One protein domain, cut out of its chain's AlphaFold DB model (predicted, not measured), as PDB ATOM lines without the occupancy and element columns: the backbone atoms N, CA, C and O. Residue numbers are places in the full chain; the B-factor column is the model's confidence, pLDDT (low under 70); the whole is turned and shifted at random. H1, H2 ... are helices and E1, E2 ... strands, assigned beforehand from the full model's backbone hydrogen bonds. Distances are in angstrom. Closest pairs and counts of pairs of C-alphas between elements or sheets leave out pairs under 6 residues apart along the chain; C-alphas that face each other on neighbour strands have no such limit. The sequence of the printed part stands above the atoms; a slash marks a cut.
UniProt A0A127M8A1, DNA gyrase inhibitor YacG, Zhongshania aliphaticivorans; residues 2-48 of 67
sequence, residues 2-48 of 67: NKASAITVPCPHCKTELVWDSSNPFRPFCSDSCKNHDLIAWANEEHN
ATOM      1  N   ASN A   2     -60.731 -20.474 -36.707       52.34
ATOM      2  CA  ASN A   2     -61.185 -21.681 -36.016       52.34
ATOM      3  C   ASN A   2     -59.949 -22.472 -35.596       52.34
ATOM      4  O   ASN A   2     -59.266 -23.057 -36.432       52.34
ATOM      5  N   LYS A   3     -59.618 -22.413 -34.308       56.31
ATOM      6  CA  LYS A   3     -58.532 -23.192 -33.724       56.31
ATOM      7  C   LYS A   3     -59.016 -24.642 -33.674       56.31
ATOM      8  O   LYS A   3     -59.849 -24.973 -32.837       56.31
ATOM      9  N   ALA A   4     -58.571 -25.475 -34.611       65.12
ATOM     10  CA  ALA A   4     -58.776 -26.912 -34.506       65.12
ATOM     11  C   ALA A   4     -58.066 -27.379 -33.227       65.12
ATOM     12  O   ALA A   4     -56.854 -27.197 -33.095       65.12
ATOM     13  N   SER A   5     -58.825 -27.882 -32.251       73.31
ATOM     14  CA  SER A   5     -58.242 -28.478 -31.050       73.31
ATOM     15  C   SER A   5     -57.420 -29.687 -31.470       73.31
ATOM     16  O   SER A   5     -57.933 -30.589 -32.130       73.31
ATOM     17  N   ALA A   6     -56.139 -29.678 -31.114       83.00
ATOM     18  CA  ALA A   6     -55.261 -30.813 -31.326       83.00
ATOM     19  C   ALA A   6     -55.804 -32.011 -30.532       83.00
ATOM     20  O   ALA A   6     -56.064 -31.888 -29.335       83.00
ATOM     21  N   ILE A   7     -56.023 -33.139 -31.208       93.00
ATOM     22  CA  ILE A   7     -56.423 -34.386 -30.555       93.00
ATOM     23  C   ILE A   7     -55.184 -34.923 -29.845       93.00
ATOM     24  O   ILE A   7     -54.143 -35.078 -30.478       93.00
ATOM     25  N   THR A   8     -55.296 -35.200 -28.553       94.81
ATOM     26  CA  THR A   8     -54.238 -35.850 -27.777       94.81
ATOM     27  C   THR A   8     -54.677 -37.273 -27.465       94.81
ATOM     28  O   THR A   8     -55.841 -37.488 -27.117       94.81
ATOM     29  N   VAL A   9     -53.777 -38.238 -27.629       95.56
ATOM     30  CA  VAL A   9     -54.021 -39.646 -27.302       95.56
ATOM     31  C   VAL A   9     -52.895 -40.190 -26.420       95.56
ATOM     32  O   VAL A   9     -51.741 -39.794 -26.602       95.56
ATOM     33  N   PRO A  10     -53.178 -41.130 -25.507       97.81
ATOM     34  CA  PRO A  10     -52.141 -41.786 -24.727       97.81
ATOM     35  C   PRO A  10     -51.442 -42.880 -25.545       97.81
ATOM     36  O   PRO A  10     -52.085 -43.662 -26.249       97.81
ATOM     37  N   CYS A  11     -50.122 -42.992 -25.396       97.56
ATOM     38  CA  CYS A  11     -49.346 -44.107 -25.934       97.56
ATOM     39  C   CYS A  11     -49.853 -45.431 -25.327       97.56
ATOM     40  O   CYS A  11     -49.881 -45.545 -24.097       97.56
ATOM     41  N   PRO A  12     -50.202 -46.456 -26.125       96.25
ATOM     42  CA  PRO A  12     -50.739 -47.711 -25.596       96.25
ATOM     43  C   PRO A  12     -49.804 -48.408 -24.602       96.25
ATOM     44  O   PRO A  12     -50.275 -48.904 -23.578       96.25
ATOM     45  N   HIS A  13     -48.494 -48.348 -24.853       96.31
ATOM     46  CA  HIS A  13     -47.476 -49.028 -24.057       96.31
ATOM     47  C   HIS A  13     -47.122 -48.280 -22.756       96.31
ATOM     48  O   HIS A  13     -47.270 -48.821 -21.666       96.31
ATOM     49  N   CYS A  14     -46.694 -47.014 -22.845       96.62
ATOM     50  CA  CYS A  14     -46.159 -46.262 -21.696       96.62
ATOM     51  C   CYS A  14     -47.082 -45.154 -21.158       96.62
ATOM     52  O   CYS A  14     -46.735 -44.495 -20.182       96.62
ATOM     53  N   LYS A  15     -48.245 -44.937 -21.787       97.38
ATOM     54  CA  LYS A  15     -49.264 -43.934 -21.418       97.38
ATOM     55  C   LYS A  15     -48.854 -42.462 -21.548       97.38
ATOM     56  O   LYS A  15     -49.625 -41.592 -21.164       97.38
ATOM     57  N   THR A  16     -47.700 -42.154 -22.141       96.88
ATOM     58  CA  THR A  16     -47.331 -40.772 -22.486       96.88
ATOM     59  C   THR A  16     -48.368 -40.146 -23.420       96.88
ATOM     60  O   THR A  16     -48.700 -40.743 -24.441       96.88
ATOM     61  N   GLU A  17     -48.836 -38.941 -23.103       96.69
ATOM     62  CA  GLU A  17     -49.742 -38.161 -23.952       96.69
ATOM     63  C   GLU A  17     -49.019 -37.654 -25.208       96.69
ATOM     64  O   GLU A  17     -47.971 -37.008 -25.114       96.69
ATOM     65  N   LEU A  18     -49.577 -37.928 -26.390       94.25
ATOM     66  CA  LEU A  18     -49.058 -37.458 -27.674       94.25
ATOM     67  C   LEU A  18     -50.128 -36.727 -28.482       94.25
ATOM     68  O   LEU A  18     -51.293 -37.118 -28.515       94.25
ATOM     69  N   VAL A  19     -49.712 -35.679 -29.187       94.31
ATOM     70  CA  VAL A  19     -50.574 -35.005 -30.156       94.31
ATOM     71  C   VAL A  19     -50.724 -35.885 -31.401       94.31
ATOM     72  O   VAL A  19     -49.758 -36.439 -31.929       94.31
ATOM     73  N   TRP A  20     -51.955 -36.018 -31.885       92.69
ATOM     74  CA  TRP A  20     -52.286 -36.694 -33.132       92.69
ATOM     75  C   TRP A  20     -52.029 -35.762 -34.322       92.69
ATOM     76  O   TRP A  20     -52.944 -35.164 -34.886       92.69
ATOM     77  N   ASP A  21     -50.758 -35.589 -34.677       90.00
ATOM     78  CA  ASP A  21     -50.333 -34.820 -35.861       90.00
ATOM     79  C   ASP A  21     -49.824 -35.745 -36.982       90.00
ATOM     80  O   ASP A  21     -50.255 -36.885 -37.015       90.00
ATOM     81  N   SER A  22     -48.991 -35.303 -37.936       91.81
ATOM     82  CA  SER A  22     -48.346 -36.168 -38.951       91.81
ATOM     83  C   SER A  22     -46.838 -36.386 -38.716       91.81
ATOM     84  O   SER A  22     -46.271 -37.349 -39.233       91.81
ATOM     85  N   SER A  23     -46.216 -35.583 -37.851       92.75
ATOM     86  CA  SER A  23     -44.773 -35.529 -37.569       92.75
ATOM     87  C   SER A  23     -44.221 -36.749 -36.829       92.75
ATOM     88  O   SER A  23     -43.088 -37.137 -37.082       92.75
ATOM     89  N   ASN A  24     -45.014 -37.389 -35.961       94.12
ATOM     90  CA  ASN A  24     -44.660 -38.671 -35.336       94.12
ATOM     91  C   ASN A  24     -45.018 -39.884 -36.238       94.12
ATOM     92  O   ASN A  24     -46.178 -40.292 -36.277       94.12
ATOM     93  N   PRO A  25     -44.067 -40.540 -36.925       95.81
ATOM     94  CA  PRO A  25     -44.375 -41.681 -37.792       95.81
ATOM     95  C   PRO A  25     -44.807 -42.944 -37.028       95.81
ATOM     96  O   PRO A  25     -45.298 -43.883 -37.646       95.81
ATOM     97  N   PHE A  26     -44.638 -42.980 -35.703       96.88
ATOM     98  CA  PHE A  26     -44.887 -44.158 -34.868       96.88
ATOM     99  C   PHE A  26     -46.262 -44.166 -34.197       96.88
ATOM    100  O   PHE A  26     -46.523 -45.047 -33.380       96.88
ATOM    101  N   ARG A  27     -47.151 -43.213 -34.514       95.00
ATOM    102  CA  ARG A  27     -48.516 -43.180 -33.956       95.00
ATOM    103  C   ARG A  27     -49.215 -44.544 -34.124       95.00
ATOM    104  O   ARG A  27     -49.120 -45.125 -35.205       95.00
ATOM    105  N   PRO A  28     -49.930 -45.050 -33.101       95.38
ATOM    106  CA  PRO A  28     -50.314 -44.381 -31.849       95.38
ATOM    107  C   PRO A  28     -49.239 -44.393 -30.744       95.38
ATOM    108  O   PRO A  28     -49.484 -43.899 -29.648       95.38
ATOM    109  N   PHE A  29     -48.050 -44.939 -30.997       97.69
ATOM    110  CA  PHE A  29     -46.965 -44.998 -30.020       97.69
ATOM    111  C   PHE A  29     -46.155 -43.698 -29.992       97.69
ATOM    112  O   PHE A  29     -46.028 -42.984 -30.991       97.69
ATOM    113  N   CYS A  30     -45.559 -43.387 -28.840       96.81
ATOM    114  CA  CYS A  30     -44.706 -42.205 -28.703       96.81
ATOM    115  C   CYS A  30     -43.302 -42.391 -29.315       96.81
ATOM    116  O   CYS A  30     -42.574 -41.414 -29.460       96.81
ATOM    117  N   SER A  31     -42.896 -43.624 -29.644       97.19
ATOM    118  CA  SER A  31     -41.579 -43.950 -30.206       97.19
ATOM    119  C   SER A  31     -41.561 -45.329 -30.876       97.19
ATOM    120  O   SER A  31     -42.438 -46.159 -30.626       97.19
ATOM    121  N   ASP A  32     -40.518 -45.602 -31.669       97.88
ATOM    122  CA  ASP A  32     -40.285 -46.931 -32.254       97.88
ATOM    123  C   ASP A  32     -40.084 -48.017 -31.184       97.88
ATOM    124  O   ASP A  32     -40.585 -49.130 -31.316       97.88
ATOM    125  N   SER A  33     -39.418 -47.678 -30.076       98.06
ATOM    126  CA  SER A  33     -39.227 -48.597 -28.949       98.06
ATOM    127  C   SER A  33     -40.564 -49.019 -28.336       98.06
ATOM    128  O   SER A  33     -40.785 -50.211 -28.151       98.06
ATOM    129  N   CYS A  34     -41.490 -48.083 -28.096       98.12
ATOM    130  CA  CYS A  34     -42.820 -48.418 -27.573       98.12
ATOM    131  C   CYS A  34     -43.626 -49.295 -28.541       98.12
ATOM    132  O   CYS A  34     -44.311 -50.206 -28.089       98.12
ATOM    133  N   LYS A  35     -43.506 -49.064 -29.856       97.81
ATOM    134  CA  LYS A  35     -44.118 -49.918 -30.887       97.81
ATOM    135  C   LYS A  35     -43.568 -51.349 -30.831       97.81
ATOM    136  O   LYS A  35     -44.326 -52.309 -30.895       97.81
ATOM    137  N   ASN A  36     -42.250 -51.496 -30.701       98.19
ATOM    138  CA  ASN A  36     -41.605 -52.811 -30.668       98.19
ATOM    139  C   ASN A  36     -41.887 -53.558 -29.357       98.19
ATOM    140  O   ASN A  36     -42.073 -54.769 -29.381       98.19
ATOM    141  N   HIS A  37     -41.953 -52.855 -28.224       98.06
ATOM    142  CA  HIS A  37     -42.333 -53.473 -26.954       98.06
ATOM    143  C   HIS A  37     -43.770 -53.998 -26.966       98.06
ATOM    144  O   HIS A  37     -43.997 -55.099 -26.479       98.06
ATOM    145  N   ASP A  38     -44.713 -53.257 -27.552       97.06
ATOM    146  CA  ASP A  38     -46.097 -53.717 -27.717       97.06
ATOM    147  C   ASP A  38     -46.159 -55.004 -28.555       97.06
ATOM    148  O   ASP A  38     -46.755 -55.993 -28.139       97.06
ATOM    149  N   LEU A  39     -45.427 -55.045 -29.675       97.19
ATOM    150  CA  LEU A  39     -45.311 -56.247 -30.505       97.19
ATOM    151  C   LEU A  39     -44.754 -57.452 -29.727       97.19
ATOM    152  O   LEU A  39     -45.250 -58.566 -29.883       97.19
ATOM    153  N   ILE A  40     -43.729 -57.242 -28.897       97.25
ATOM    154  CA  ILE A  40     -43.147 -58.306 -28.067       97.25
ATOM    155  C   ILE A  40     -44.152 -58.783 -27.011       97.25
ATOM    156  O   ILE A  40     -44.265 -59.986 -26.808       97.25
ATOM    157  N   ALA A  41     -44.910 -57.880 -26.383       97.50
ATOM    158  CA  ALA A  41     -45.933 -58.246 -25.402       97.50
ATOM    159  C   ALA A  41     -47.017 -59.151 -26.017       97.50
ATOM    160  O   ALA A  41     -47.426 -60.133 -25.401       97.50
ATOM    161  N   TRP A  42     -47.429 -58.881 -27.260       96.31
ATOM    162  CA  TRP A  42     -48.309 -59.780 -28.016       96.31
ATOM    163  C   TRP A  42     -47.651 -61.125 -28.324       96.31
ATOM    164  O   TRP A  42     -48.273 -62.167 -28.142       96.31
ATOM    165  N   ALA A  43     -46.389 -61.121 -28.761       97.25
ATOM    166  CA  ALA A  43     -45.656 -62.355 -29.044       97.25
ATOM    167  C   ALA A  43     -45.442 -63.228 -27.793       97.25
ATOM    168  O   ALA A  43     -45.383 -64.448 -27.904       97.25
ATOM    169  N   ASN A  44     -45.344 -62.603 -26.619       97.94
ATOM    170  CA  ASN A  44     -45.213 -63.258 -25.319       97.94
ATOM    171  C   ASN A  44     -46.565 -63.611 -24.669       97.94
ATOM    172  O   ASN A  44     -46.575 -64.032 -23.514       97.94
ATOM    173  N   GLU A  45     -47.693 -63.403 -25.358       94.88
ATOM    174  CA  GLU A  45     -49.054 -63.639 -24.841       94.88
ATOM    175  C   GLU A  45     -49.440 -62.790 -23.604       94.88
ATOM    176  O   GLU A  45     -50.463 -63.027 -22.956       94.88
ATOM    177  N   GLU A  46     -48.673 -61.738 -23.292       96.50
ATOM    178  CA  GLU A  46     -49.003 -60.756 -22.244       96.50
ATOM    179  C   GLU A  46     -50.243 -59.930 -22.626       96.50
ATOM    180  O   GLU A  46     -50.976 -59.419 -21.773       96.50
ATOM    181  N   HIS A  47     -50.485 -59.803 -23.930       94.56
ATOM    182  CA  HIS A  47     -51.726 -59.308 -24.501       94.56
ATOM    183  C   HIS A  47     -52.463 -60.460 -25.175       94.56
ATOM    184  O   HIS A  47     -51.956 -61.084 -26.103       94.56
ATOM    185  N   ASN A  48     -53.676 -60.730 -24.701       92.75
ATOM    186  CA  ASN A  48     -54.577 -61.708 -25.284       92.75
ATOM    187  C   ASN A  48     -56.003 -61.157 -25.291       92.75
ATOM    188  O   ASN A  48     -56.373 -60.300 -24.483       92.75
TER     189      ASN A  48
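What this domain is: This is residues 2 to 48 of the 67 residues of the protein "DNA gyrase inhibitor YacG" of Zhongshania aliphaticivorans (UniProt A0A127M8A1). A loose rod with little regular structure: a small hairpin of two strands, E1 and E2, and a helix, H1, toward one end, with a long loop between them. Residues 2 to 7 run from the other end to the hairpin. The printed part has 47 residues, with E1, E2 and H1 in that order, antiparallel strands, and a mixed class with only 18 residues in named elements. It is loose, with a radius of gyration of the C-alphas of 12.7 A and spans of 46 by 18 by 13 A.

How they stand to each other: E1, residues 8 to 10, and E2, residues 17 to 19, form an antiparallel hairpin at 143 degrees. C-alphas 8 and 19 face each other at 4.4 A. N 9 and O 18 are within hydrogen-bond range at 2.9 A. H1, residues 32 to 43, is apart from E1. In H1 every O i to N i+4 pair is within hydrogen-bond range.

Where its parts are: E1 begins at C-alpha 8 (-54.238, -35.850, -27.777). E1 and E2 each measure 7.0 A. H1 measures 16.6 A and ends at C-alpha 43 (-45.656, -62.355, -29.044).

The domain as a whole: The C-alphas farthest apart, of Asn 2 and Asn 44, are 45.8 A apart. The printed part has no cut. The link from E2 to H1 is long, 12 residues. Residues 2 to 4 are under pLDDT 70.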